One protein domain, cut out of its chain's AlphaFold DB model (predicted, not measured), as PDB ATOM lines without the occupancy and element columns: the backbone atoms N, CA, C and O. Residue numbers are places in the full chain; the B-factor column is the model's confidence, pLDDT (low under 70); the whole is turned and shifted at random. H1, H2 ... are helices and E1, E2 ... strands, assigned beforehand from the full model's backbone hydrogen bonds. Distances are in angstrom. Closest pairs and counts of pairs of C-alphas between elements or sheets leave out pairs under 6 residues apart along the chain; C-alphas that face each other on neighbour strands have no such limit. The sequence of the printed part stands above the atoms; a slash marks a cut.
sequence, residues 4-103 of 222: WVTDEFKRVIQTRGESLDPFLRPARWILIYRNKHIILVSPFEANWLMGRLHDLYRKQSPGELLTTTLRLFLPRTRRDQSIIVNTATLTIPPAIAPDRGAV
ATOM      1  N   TRP A   4     170.569 219.441 179.623       93.94
ATOM      2  CA  TRP A   4     171.694 219.743 180.497       93.94
ATOM      3  C   TRP A   4     171.934 221.249 180.523       93.94
ATOM      4  O   TRP A   4     171.483 221.981 179.644       93.94
ATOM      5  N   VAL A   5     172.671 221.711 181.526       93.12
ATOM      6  CA  VAL A   5     173.105 223.104 181.645       93.12
ATOM      7  C   VAL A   5     174.564 223.115 182.081       93.12
ATOM      8  O   VAL A   5     174.965 222.270 182.888       93.12
ATOM      9  N   THR A   6     175.359 224.035 181.547       94.00
ATOM     10  CA  THR A   6     176.761 224.190 181.952       94.00
ATOM     11  C   THR A   6     176.868 224.852 183.321       94.00
ATOM     12  O   THR A   6     175.944 225.531 183.779       94.00
ATOM     13  N   ASP A   7     177.998 224.663 184.001       92.06
ATOM     14  CA  ASP A   7     178.225 225.307 185.298       92.06
ATOM     15  C   ASP A   7     178.368 226.825 185.163       92.06
ATOM     16  O   ASP A   7     177.895 227.565 186.021       92.06
ATOM     17  N   GLU A   8     178.912 227.301 184.044       89.25
ATOM     18  CA  GLU A   8     178.962 228.728 183.735       89.25
ATOM     19  C   GLU A   8     177.558 229.303 183.503       89.25
ATOM     20  O   GLU A   8     177.224 230.358 184.042       89.25
ATOM     21  N   PHE A   9     176.679 228.585 182.795       89.00
ATOM     22  CA  PHE A   9     175.278 228.983 182.680       89.00
ATOM     23  C   PHE A   9     174.603 229.062 184.057       89.00
ATOM     24  O   PHE A   9     173.938 230.057 184.347       89.00
ATOM     25  N   LYS A  10     174.809 228.062 184.931       88.31
ATOM     26  CA  LYS A  10     174.304 228.094 186.317       88.31
ATOM     27  C   LYS A  10     174.836 229.308 187.076       88.31
ATOM     28  O   LYS A  10     174.053 229.995 187.724       88.31
ATOM     29  N   ARG A  11     176.136 229.597 186.971       85.38
ATOM     30  CA  ARG A  11     176.783 230.743 187.624       85.38
ATOM     31  C   ARG A  11     176.128 232.062 187.217       85.38
ATOM     32  O   ARG A  11     175.836 232.876 188.084       85.38
ATOM     33  N   VAL A  12     175.850 232.243 185.923       79.56
ATOM     34  CA  VAL A  12     175.219 233.458 185.377       79.56
ATOM     35  C   VAL A  12     173.781 233.647 185.870       79.56
ATOM     36  O   VAL A  12     173.353 234.783 186.053       79.56
ATOM     37  N   ILE A  13     173.024 232.567 186.092       78.81
ATOM     38  CA  ILE A  13     171.630 232.664 186.568       78.81
ATOM     39  C   ILE A  13     171.497 232.680 188.101       78.81
ATOM     40  O   ILE A  13     170.421 232.987 188.602       78.81
ATOM     41  N   GLN A  14     172.547 232.322 188.849       77.06
ATOM     42  CA  GLN A  14     172.520 232.169 190.313       77.06
ATOM     43  C   GLN A  14     173.074 233.377 191.088       77.06
ATOM     44  O   GLN A  14     173.429 233.216 192.255       77.06
ATOM     45  N   THR A  15     173.167 234.571 190.495       61.56
ATOM     46  CA  THR A  15     173.775 235.745 191.148       61.56
ATOM     47  C   THR A  15     173.154 236.005 192.528       61.56
ATOM     48  O   THR A  15     171.968 236.309 192.648       61.56
ATOM     49  N   ARG A  16     173.950 235.830 193.590       57.09
ATOM     50  CA  ARG A  16     173.516 235.981 194.984       57.09
ATOM     51  C   ARG A  16     173.776 237.412 195.451       57.09
ATOM     52  O   ARG A  16     174.913 237.859 195.383       57.09
ATOM     53  N   GLY A  17     172.759 238.072 196.004       55.50
ATOM     54  CA  GLY A  17     172.944 239.242 196.876       55.50
ATOM     55  C   GLY A  17     173.029 240.618 196.209       55.50
ATOM     56  O   GLY A  17     173.219 241.596 196.921       55.50
ATOM     57  N   GLU A  18     172.844 240.726 194.895       59.47
ATOM     58  CA  GLU A  18     172.737 242.019 194.207       59.47
ATOM     59  C   GLU A  18     171.280 242.299 193.820       59.47
ATOM     60  O   GLU A  18     170.495 241.366 193.641       59.47
ATOM     61  N   SER A  19     170.906 243.580 193.709       52.28
ATOM     62  CA  SER A  19     169.607 244.011 193.175       52.28
ATOM     63  C   SER A  19     169.490 243.552 191.722       52.28
ATOM     64  O   SER A  19     169.861 244.274 190.799       52.28
ATOM     65  N   LEU A  20     169.026 242.320 191.528       59.81
ATOM     66  CA  LEU A  20     168.809 241.753 190.210       59.81
ATOM     67  C   LEU A  20     167.744 242.572 189.479       59.81
ATOM     68  O   LEU A  20     166.739 242.976 190.067       59.81
ATOM     69  N   ASP A  21     167.970 242.788 188.186       59.59
ATOM     70  CA  ASP A  21     166.918 243.214 187.268       59.59
ATOM     71  C   ASP A  21     165.709 242.270 187.457       59.59
ATOM     72  O   ASP A  21     165.907 241.047 187.485       59.59
ATOM     73  N   PRO A  22     164.469 242.779 187.615       61.91
ATOM     74  CA  PRO A  22     163.277 241.930 187.701       61.91
ATOM     75  C   PRO A  22     163.122 240.997 186.487       61.91
ATOM     76  O   PRO A  22     162.376 240.015 186.546       61.91
ATOM     77  N   PHE A  23     163.822 241.286 185.387       65.12
ATOM     78  CA  PHE A  23     163.788 240.528 184.155       65.12
ATOM     79  C   PHE A  23     164.795 239.371 184.120       65.12
ATOM     80  O   PHE A  23     166.018 239.540 184.087       65.12
ATOM     81  N   LEU A  24     164.273 238.151 183.986       72.75
ATOM     82  CA  LEU A  24     165.107 236.980 183.743       72.75
ATOM     83  C   LEU A  24     165.445 236.900 182.247       72.75
ATOM     84  O   LEU A  24     164.578 236.630 181.413       72.75
ATOM     85  N   ARG A  25     166.727 236.995 181.875       75.19
ATOM     86  CA  ARG A  25     167.162 236.855 180.466       75.19
ATOM     87  C   ARG A  25     167.005 235.419 179.941       75.19
ATOM     88  O   ARG A  25     167.600 234.516 180.538       75.19
ATOM     89  N   PRO A  26     166.206 235.166 178.883       79.38
ATOM     90  CA  PRO A  26     165.916 233.813 178.399       79.38
ATOM     91  C   PRO A  26     167.178 233.053 177.973       79.38
ATOM     92  O   PRO A  26     168.147 233.643 177.489       79.38
ATOM     93  N   ALA A  27     167.146 231.731 178.134       85.62
ATOM     94  CA  ALA A  27     168.194 230.829 177.680       85.62
ATOM     95  C   ALA A  27     168.102 230.669 176.156       85.62
ATOM     96  O   ALA A  27     167.376 229.816 175.647       85.62
ATOM     97  N   ARG A  28     168.814 231.535 175.428       91.38
ATOM     98  CA  ARG A  28     168.736 231.603 173.960       91.38
ATOM     99  C   ARG A  28     169.691 230.655 173.248       91.38
ATOM    100  O   ARG A  28     169.377 230.193 172.161       91.38
ATOM    101  N   TRP A  29     170.857 230.388 173.824       94.75
ATOM    102  CA  TRP A  29     171.870 229.560 173.179       94.75
ATOM    103  C   TRP A  29     171.761 228.119 173.648       94.75
ATOM    104  O   TRP A  29     171.824 227.839 174.848       94.75
ATOM    105  N   ILE A  30     171.616 227.208 172.689       95.88
ATOM    106  CA  ILE A  30     171.586 225.776 172.957       95.88
ATOM    107  C   ILE A  30     172.640 225.063 172.118       95.88
ATOM    108  O   ILE A  30     172.770 225.292 170.918       95.88
ATOM    109  N   LEU A  31     173.387 224.171 172.751       96.38
ATOM    110  CA  LEU A  31     174.272 223.239 172.076       96.38
ATOM    111  C   LEU A  31     173.542 221.906 171.938       96.38
ATOM    112  O   LEU A  31     173.190 221.267 172.929       96.38
ATOM    113  N   ILE A  32     173.324 221.480 170.702       95.31
ATOM    114  CA  ILE A  32     172.910 220.121 170.391       95.31
ATOM    115  C   ILE A  32     174.174 219.287 170.311       95.31
ATOM    116  O   ILE A  32     174.959 219.467 169.388       95.31
ATOM    117  N   TYR A  33     174.385 218.399 171.277       94.31
ATOM    118  CA  TYR A  33     175.557 217.532 171.335       94.31
ATOM    119  C   TYR A  33     175.208 216.122 170.867       94.31
ATOM    120  O   TYR A  33     174.279 215.489 171.385       94.31
ATOM    121  N   ARG A  34     175.964 215.636 169.876       91.56
ATOM    122  CA  ARG A  34     175.826 214.299 169.271       91.56
ATOM    123  C   ARG A  34     174.402 213.950 168.824       91.56
ATOM    124  O   ARG A  34     174.030 212.781 168.871       91.56
ATOM    125  N   ASN A  35     173.592 214.941 168.442       91.56
ATOM    126  CA  ASN A  35     172.172 214.768 168.104       91.56
ATOM    127  C   ASN A  35     171.361 214.036 169.197       91.56
ATOM    128  O   ASN A  35     170.416 213.311 168.903       91.56
ATOM    129  N   LYS A  36     171.765 214.164 170.468       92.00
ATOM    130  CA  LYS A  36     171.182 213.408 171.594       92.00
ATOM    131  C   LYS A  36     170.923 214.244 172.837       92.00
ATOM    132  O   LYS A  36     170.118 213.853 173.680       92.00
ATOM    133  N   HIS A  37     171.610 215.371 172.974       94.00
ATOM    134  CA  HIS A  37     171.529 216.198 174.167       94.00
ATOM    135  C   HIS A  37     171.365 217.661 173.786       94.00
ATOM    136  O   HIS A  37     172.049 218.144 172.890       94.00
ATOM    137  N   ILE A  38     170.486 218.355 174.498       95.06
ATOM    138  CA  ILE A  38     170.392 219.808 174.532       95.06
ATOM    139  C   ILE A  38     171.184 220.270 175.746       95.06
ATOM    140  O   ILE A  38     170.937 219.811 176.861       95.06
ATOM    141  N   ILE A  39     172.121 221.184 175.541       95.62
ATOM    142  CA  ILE A  39     172.898 221.800 176.609       95.62
ATOM    143  C   ILE A  39     172.650 223.305 176.544       95.62
ATOM    144  O   ILE A  39     172.952 223.933 175.531       95.62
ATOM    145  N   LEU A  40     172.077 223.883 177.600       94.81
ATOM    146  CA  LEU A  40     171.967 225.335 177.724       94.81
ATOM    147  C   LEU A  40     173.345 225.900 178.050       94.81
ATOM    148  O   LEU A  40     173.991 225.447 178.999       94.81
ATOM    149  N   VAL A  41     173.769 226.878 177.256       95.12
ATOM    150  CA  VAL A  41     175.073 227.529 177.387       95.12
ATOM    151  C   VAL A  41     174.882 229.030 177.555       95.12
ATOM    152  O   VAL A  41     173.921 229.622 177.054       95.12
ATOM    153  N   SER A  42     175.786 229.667 178.288       92.31
ATOM    154  CA  SER A  42     175.800 231.120 178.425       92.31
ATOM    155  C   SER A  42     176.185 231.797 177.098       92.31
ATOM    156  O   SER A  42     176.820 231.174 176.243       92.31
ATOM    157  N   PRO A  43     175.862 233.089 176.899       91.75
ATOM    158  CA  PRO A  43     176.339 233.836 175.732       91.75
ATOM    159  C   PRO A  43     177.871 233.851 175.602       91.75
ATOM    160  O   PRO A  43     178.392 233.828 174.490       91.75
ATOM    161  N   PHE A  44     178.584 233.852 176.733       91.50
ATOM    162  CA  PHE A  44     180.044 233.778 176.770       91.50
ATOM    163  C   PHE A  44     180.553 232.442 176.210       91.50
ATOM    164  O   PHE A  44     181.393 232.420 175.309       91.50
ATOM    165  N   GLU A  45     179.989 231.328 176.678       95.31
ATOM    166  CA  GLU A  45     180.328 229.995 176.173       95.31
ATOM    167  C   GLU A  45     179.939 229.823 174.709       95.31
ATOM    168  O   GLU A  45     180.709 229.256 173.940       95.31
ATOM    169  N   ALA A  46     178.775 230.340 174.306       95.88
ATOM    170  CA  ALA A  46     178.326 230.308 172.921       95.88
ATOM    171  C   ALA A  46     179.354 230.970 171.993       95.88
ATOM    172  O   ALA A  46     179.738 230.365 170.995       95.88
ATOM    173  N   ASN A  47     179.861 232.153 172.352       94.81
ATOM    174  CA  ASN A  47     180.879 232.857 171.571       94.81
ATOM    175  C   ASN A  47     182.162 232.024 171.395       94.81
ATOM    176  O   ASN A  47     182.693 231.917 170.292       94.81
ATOM    177  N   TRP A  48     182.636 231.380 172.465       95.50
ATOM    178  CA  TRP A  48     183.789 230.480 172.380       95.50
ATOM    179  C   TRP A  48     183.493 229.234 171.526       95.50
ATOM    180  O   TRP A  48     184.298 228.856 170.669       95.50
ATOM    181  N   LEU A  49     182.321 228.618 171.710       96.44
ATOM    182  CA  LEU A  49     181.883 227.430 170.973       96.44
ATOM    183  C   LEU A  49     181.772 227.684 169.469       96.44
ATOM    184  O   LEU A  49     182.111 226.787 168.702       96.44
ATOM    185  N   MET A  50     181.352 228.879 169.038       94.75
ATOM    186  CA  MET A  50     181.288 229.230 167.613       94.75
ATOM    187  C   MET A  50     182.633 228.999 166.917       94.75
ATOM    188  O   MET A  50     182.674 228.326 165.889       94.75
ATOM    189  N   GLY A  51     183.735 229.476 167.505       93.12
ATOM    190  CA  GLY A  51     185.076 229.275 166.951       93.12
ATOM    191  C   GLY A  51     185.495 227.803 166.940       93.12
ATOM    192  O   GLY A  51     185.965 227.291 165.927       93.12
ATOM    193  N   ARG A  52     185.252 227.079 168.040       94.38
ATOM    194  CA  ARG A  52     185.640 225.660 168.155       94.38
ATOM    195  C   ARG A  52     184.871 224.762 167.193       94.38
ATOM    196  O   ARG A  52     185.456 223.872 166.585       94.38
ATOM    197  N   LEU A  53     183.571 224.998 167.044       93.44
ATOM    198  CA  LEU A  53     182.722 224.258 166.116       93.44
ATOM    199  C   LEU A  53     183.081 224.563 164.663       93.44
ATOM    200  O   LEU A  53     183.075 223.658 163.832       93.44
ATOM    201  N   HIS A  54     183.467 225.803 164.369       89.62
ATOM    202  CA  HIS A  54     183.969 226.187 163.058       89.62
ATOM    203  C   HIS A  54     185.290 225.478 162.704       89.62
ATOM    204  O   HIS A  54     185.458 224.981 161.589       89.62
ATOM    205  N   ASP A  55     186.224 225.381 163.653       90.00
ATOM    206  CA  ASP A  55     187.483 224.652 163.459       90.00
ATOM    207  C   ASP A  55     187.261 223.151 163.243       90.00
ATOM    208  O   ASP A  55     187.935 222.542 162.412       90.00
ATOM    209  N   LEU A  56     186.316 222.552 163.977       87.38
ATOM    210  CA  LEU A  56     185.929 221.149 163.797       87.38
ATOM    211  C   LEU A  56     185.314 220.914 162.419       87.38
ATOM    212  O   LEU A  56     185.705 219.972 161.737       87.38
ATOM    213  N   TYR A  57     184.414 221.799 161.993       86.69
ATOM    214  CA  TYR A  57     183.782 221.739 160.679       86.69
ATOM    215  C   TYR A  57     184.808 221.763 159.537       86.69
ATOM    216  O   TYR A  57     184.726 220.957 158.619       86.69
ATOM    217  N   ARG A  58     185.834 222.623 159.619       86.06
ATOM    218  CA  ARG A  58     186.906 222.698 158.606       86.06
ATOM    219  C   ARG A  58     187.774 221.442 158.516       86.06
ATOM    220  O   ARG A  58     188.340 221.178 157.461       86.06
ATOM    221  N   LYS A  59     187.949 220.725 159.626       86.75
ATOM    222  CA  LYS A  59     188.791 219.518 159.707       86.75
ATOM    223  C   LYS A  59     188.030 218.241 159.361       86.75
ATOM    224  O   LYS A  59     188.631 217.171 159.337       86.75
ATOM    225  N   GLN A  60     186.723 218.347 159.159       81.50
ATOM    226  CA  GLN A  60     185.857 217.211 158.917       81.50
ATOM    227  C   GLN A  60     186.134 216.600 157.539       81.50
ATOM    228  O   GLN A  60     186.370 217.316 156.564       81.50
ATOM    229  N   SER A  61     186.119 215.267 157.459       80.00
ATOM    230  CA  SER A  61     186.309 214.585 156.178       80.00
ATOM    231  C   SER A  61     185.106 214.830 155.261       80.00
ATOM    232  O   SER A  61     183.972 214.888 155.754       80.00
ATOM    233  N   PRO A  62     185.305 214.928 153.934       73.06
ATOM    234  CA  PRO A  62     184.199 215.011 152.987       73.06
ATOM    235  C   PRO A  62     183.190 213.875 153.219       73.06
ATOM    236  O   PRO A  62     183.557 212.702 153.229       73.06
ATOM    237  N   GLY A  63     181.920 214.228 153.436       69.06
ATOM    238  CA  GLY A  63     180.825 213.274 153.653       69.06
ATOM    239  C   GLY A  63     180.527 212.900 155.112       69.06
ATOM    240  O   GLY A  63     179.512 212.246 155.359       69.06
ATOM    241  N   GLU A  64     181.333 213.327 156.088       76.19
ATOM    242  CA  GLU A  64     181.013 213.150 157.507       76.19
ATOM    243  C   GLU A  64     180.049 214.257 157.979       76.19
ATOM    244  O   GLU A  64     180.256 215.438 157.715       76.19
ATOM    245  N   LEU A  65     178.965 213.881 158.670       75.38
ATOM    246  CA  LEU A  65     177.971 214.832 159.176       75.38
ATOM    247  C   LEU A  65     178.317 215.263 160.599       75.38
ATOM    248  O   LEU A  65     178.434 214.431 161.502       75.38
ATOM    249  N   LEU A  66     178.433 216.572 160.831       83.88
ATOM    250  CA  LEU A  66     178.640 217.073 162.182       83.88
ATOM    251  C   LEU A  66     177.378 216.860 163.023       83.88
ATOM    252  O   LEU A  66     176.307 217.392 162.748       83.88
ATOM    253  N   THR A  67     177.522 216.089 164.095       89.69
ATOM    254  CA  THR A  67     176.418 215.780 165.016       89.69
ATOM    255  C   THR A  67     176.317 216.760 166.181       89.69
ATOM    256  O   THR A  67     175.487 216.587 167.073       89.69
ATOM    257  N   THR A  68     177.179 217.777 166.208       93.25
ATOM    258  CA  THR A  68     177.195 218.801 167.252       93.25
ATOM    259  C   THR A  68     176.991 220.173 166.634       93.25
ATOM    260  O   THR A  68     177.774 220.587 165.789       93.25
ATOM    261  N   THR A  69     175.939 220.876 167.046       94.62
ATOM    262  CA  THR A  69     175.581 222.192 166.498       94.62
ATOM    263  C   THR A  69     175.192 223.142 167.617       94.62
ATOM    264  O   THR A  69     174.432 222.781 168.513       94.62
ATOM    265  N   LEU A  70     175.697 224.367 167.567       96.25
ATOM    266  CA  LEU A  70     175.212 225.477 168.372       96.25
ATOM    267  C   LEU A  70     174.043 226.131 167.629       96.25
ATOM    268  O   LEU A  70     174.121 226.378 166.425       96.25
ATOM    269  N   ARG A  71     172.941 226.378 168.334       95.12
ATOM    270  CA  ARG A  71     171.696 226.890 167.756       95.12
ATOM    271  C   ARG A  71     171.108 227.990 168.624       95.12
ATOM    272  O   ARG A  71     171.282 227.997 169.846       95.12
ATOM    273  N   LEU A  72     170.391 228.899 167.974       94.38
ATOM    274  CA  LEU A  72     169.630 229.945 168.639       94.38
ATOM    275  C   LEU A  72     168.184 229.475 168.830       94.38
ATOM    276  O   LEU A  72     167.545 229.011 167.890       94.38
ATOM    277  N   PHE A  73     167.675 229.603 170.049       94.38
ATOM    278  CA  PHE A  73     166.279 229.390 170.394       94.38
ATOM    279  C   PHE A  73     165.623 230.740 170.691       94.38
ATOM    280  O   PHE A  73     166.058 231.476 171.584       94.38
ATOM    281  N   LEU A  74     164.565 231.061 169.946       92.81
ATOM    282  CA  LEU A  74     163.770 232.269 170.146       92.81
ATOM    283  C   LEU A  74     162.349 231.875 170.573       92.81
ATOM    284  O   LEU A  74     161.636 231.276 169.773       92.81
ATOM    285  N   PRO A  75     161.896 232.182 171.803       92.75
ATOM    286  CA  PRO A  75     160.521 231.881 172.192       92.75
ATOM    287  C   PRO A  75     159.543 232.714 171.357       92.75
ATOM    288  O   PRO A  75     159.794 233.893 171.104       92.75
ATOM    289  N   ARG A  76     158.409 232.121 170.963       93.69
ATOM    290  CA  ARG A  76     157.330 232.850 170.286       93.69
ATOM    291  C   ARG A  76     156.602 233.731 171.294       93.69
ATOM    292  O   ARG A  76     155.769 233.248 172.061       93.69
ATOM    293  N   THR A  77     156.924 235.019 171.289       92.31
ATOM    294  CA  THR A  77     156.193 236.051 172.044       92.31
ATOM    295  C   THR A  77     155.151 236.751 171.174       92.31
ATOM    296  O   THR A  77     154.379 237.564 171.668       92.31
ATOM    297  N   ARG A  78     155.132 236.440 169.872       91.06
ATOM    298  CA  ARG A  78     154.125 236.834 168.879       91.06
ATOM    299  C   ARG A  78     153.745 235.614 168.039       91.06
ATOM    300  O   ARG A  78     154.538 234.679 167.926       91.06
ATOM    301  N   ARG A  79     152.543 235.617 167.455       88.19
ATOM    302  CA  ARG A  79     152.005 234.475 166.685       88.19
ATOM    303  C   ARG A  79     152.764 234.182 165.388       88.19
ATOM    304  O   ARG A  79     152.800 233.039 164.955       88.19
ATOM    305  N   ASP A  80     153.341 235.204 164.769       88.94
ATOM    306  CA  ASP A  80     154.071 235.152 163.496       88.94
ATOM    307  C   ASP A  80     155.566 234.832 163.662       88.94
ATOM    308  O   ASP A  80     156.303 234.706 162.686       88.94
ATOM    309  N   GLN A  81     156.030 234.688 164.901       91.44
ATOM    310  CA  GLN A  81     157.429 234.440 165.196       91.44
ATOM    311  C   GLN A  81     157.776 232.953 165.025       91.44
ATOM    312  O   GLN A  81     157.051 232.074 165.483       91.44
ATOM    313  N   SER A  82     158.929 232.654 164.420       91.00
ATOM    314  CA  SER A  82     159.491 231.296 164.378       91.00
ATOM    315  C   SER A  82     160.472 231.067 165.531       91.00
ATOM    316  O   SER A  82     161.177 231.988 165.947       91.00
ATOM    317  N   ILE A  83     160.570 229.821 166.008       92.62
ATOM    318  CA  ILE A  83     161.568 229.433 167.016       92.62
ATOM    319  C   ILE A  83     162.980 229.238 166.460       92.62
ATOM    320  O   ILE A  83     163.911 229.144 167.256       92.62
ATOM    321  N   ILE A  84     163.132 229.147 165.128       91.12
ATOM    322  CA  ILE A  84     164.366 228.996 164.319       91.12
ATOM    323  C   ILE A  84     165.362 227.885 164.713       91.12
ATOM    324  O   ILE A  84     166.331 227.631 164.005       91.12
ATOM    325  N   VAL A  85     165.107 227.168 165.804       91.69
ATOM    326  CA  VAL A  85     166.020 226.203 166.429       91.69
ATOM    327  C   VAL A  85     166.307 224.968 165.568       91.69
ATOM    328  O   VAL A  85     167.303 224.273 165.766       91.69
ATOM    329  N   ASN A  86     165.437 224.685 164.602       88.31
ATOM    330  CA  ASN A  86     165.572 223.577 163.659       88.31
ATOM    331  C   ASN A  86     165.912 224.056 162.234       88.31
ATOM    332  O   ASN A  86     165.949 223.244 161.309       88.31
ATOM    333  N   THR A  87     166.185 225.352 162.047       89.94
ATOM    334  CA  THR A  87     166.522 225.932 160.743       89.94
ATOM    335  C   THR A  87     167.986 225.667 160.406       89.94
ATOM    336  O   THR A  87     168.883 226.255 161.006       89.94
ATOM    337  N   ALA A  88     168.236 224.817 159.409       87.56
ATOM    338  CA  ALA A  88     169.574 224.337 159.051       87.56
ATOM    339  C   ALA A  88     170.602 225.440 158.769       87.56
ATOM    340  O   ALA A  88     171.744 225.365 159.223       87.56
ATOM    341  N   THR A  89     170.182 226.485 158.058       88.00
ATOM    342  CA  THR A  89     171.013 227.643 157.695       88.00
ATOM    343  C   THR A  89     171.373 228.525 158.892       88.00
ATOM    344  O   THR A  89     172.299 229.321 158.796       88.00
ATOM    345  N   LEU A  90     170.667 228.382 160.019       90.50
ATOM    346  CA  LEU A  90     170.846 229.172 161.242       90.50
ATOM    347  C   LEU A  90     171.508 228.362 162.368       90.50
ATOM    348  O   LEU A  90     171.405 228.706 163.547       90.50
ATOM    349  N   THR A  91     172.185 227.270 162.009       92.50
ATOM    350  CA  THR A  91     172.997 226.466 162.929       92.50
ATOM    351  C   THR A  91     174.476 226.808 162.782       92.50
ATOM    352  O   THR A  91     174.915 227.281 161.733       92.50
ATOM    353  N   ILE A  92     175.252 226.594 163.846       93.00
ATOM    354  CA  ILE A  92     176.701 226.804 163.855       93.00
ATOM    355  C   ILE A  92     177.391 225.469 164.186       93.00
ATOM    356  O   ILE A  92     177.222 224.966 165.300       93.00
ATOM    357  N   PRO A  93     178.159 224.887 163.249       90.88
ATOM    358  CA  PRO A  93     178.249 225.296 161.846       90.88
ATOM    359  C   PRO A  93     176.926 225.008 161.107       90.88
ATOM    360  O   PRO A  93     176.107 224.238 161.622       90.88
ATOM    361  N   PRO A  94     176.719 225.582 159.907       86.62
ATOM    362  CA  PRO A  94     175.529 225.311 159.111       86.62
ATOM    363  C   PRO A  94     175.399 223.823 158.784       86.62
ATOM    364  O   PRO A  94     176.296 223.213 158.202       86.62
ATOM    365  N   ALA A  95     174.255 223.237 159.121       81.06
ATOM    366  CA  ALA A  95     173.921 221.840 158.868       81.06
ATOM    367  C   ALA A  95     173.425 221.624 157.422       81.06
ATOM    368  O   ALA A  95     172.350 221.068 157.180       81.06
ATOM    369  N   ILE A  96     174.205 222.116 156.457       77.25
ATOM    370  CA  ILE A  96     173.967 221.993 155.016       77.25
ATOM    371  C   ILE A  96     175.101 221.146 154.441       77.25
ATOM    372  O   ILE A  96     176.266 221.535 154.508       77.25
ATOM    373  N   ALA A  97     174.764 219.980 153.895       66.19
ATOM    374  CA  ALA A  97     175.711 219.140 153.179       66.19
ATOM    375  C   ALA A  97     175.701 219.523 151.685       66.19
ATOM    376  O   ALA A  97     174.608 219.609 151.115       66.19
ATOM    377  N   PRO A  98     176.869 219.704 151.034       59.66
ATOM    378  CA  PRO A  98     176.947 220.108 149.625       59.66
ATOM    379  C   PRO A  98     176.173 219.173 148.681       59.66
ATOM    380  O   PRO A  98     175.546 219.641 147.736       59.66
ATOM    381  N   ASP A  99     176.133 217.876 149.003       64.75
ATOM    382  CA  ASP A  99     175.585 216.836 148.118       64.75
ATOM    383  C   ASP A  99     174.242 216.263 148.608       64.75
ATOM    384  O   ASP A  99     173.591 215.497 147.902       64.75
ATOM    385  N   ARG A 100     173.836 216.579 149.848       62.09
ATOM    386  CA  ARG A 100     172.645 215.993 150.505       62.09
ATOM    387  C   ARG A 100     171.629 217.031 150.985       62.09
ATOM    388  O   ARG A 100     170.614 216.659 151.568       62.09
ATOM    389  N   GLY A 101     171.892 218.316 150.754       67.12
ATOM    390  CA  GLY A 101     171.036 219.408 151.203       67.12
ATOM    391  C   GLY A 101     171.080 219.630 152.719       67.12
ATOM    392  O   GLY A 101     172.019 219.237 153.414       67.12
ATOM    393  N   ALA A 102     170.064 220.314 153.242       67.75
ATOM    394  CA  ALA A 102     169.938 220.634 154.660       67.75
ATOM    395  C   ALA A 102     169.596 219.383 155.495       67.75
ATOM    396  O   ALA A 102     168.462 218.910 155.470       67.75
ATOM    397  N   VAL A 103     170.550 218.879 156.285       69.50
ATOM    398  CA  VAL A 103     170.349 217.734 157.191       69.50
ATOM    399  C   VAL A 103     170.521 218.212 158.626       69.50
ATOM    400  O   VAL A 103     171.597 218.138 159.210       69.50
TER     401      VAL A 103
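Overview. This is residues 4 to 103 of the 222 residues of the protein "Hypothetical protein" of Rotaria sordida (UniProt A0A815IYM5). With little regular structure, a small antiparallel sheet, E2 E1 E3, has helix H2 over one face; residues 14 to 23 stick out. Of 100 printed residues, 37 are in named elements, H1 E1 E2 H2 E3, mixed in class. The whole is only just loose, radius of gyration of the C-alphas 15.7 A, spanning 52 by 33 by 21 A.

Along the chain. Find C-alpha 29 at (171.870, 229.560, 173.179), where E1, residues 29 to 33, begins. E2 is residues 37 to 40; E3, residues 69 to 72, ends at (169.630, 229.945, 168.639). H2, residues 43 to 59, runs 24.8 A; H1 is residues 7 to 13.

Arrangement. Within hydrogen-bond range, look for N 31 and O 39 in hairpin E1 and E2, and N 32 and O 69 between E1 and E3, each 2.8 A. H2 is over E1 and E3, height 8.9 A. H1 only grazes the sheet, with residues 7 to 10. In H2, 12 of 13 O i to N i+4 pairs are within range.

Size, cuts and confidence. The printed part has no cut; link H1 to E1 is long. Residues 15 to 23, 63 and 97 to 103 have pLDDT under 70.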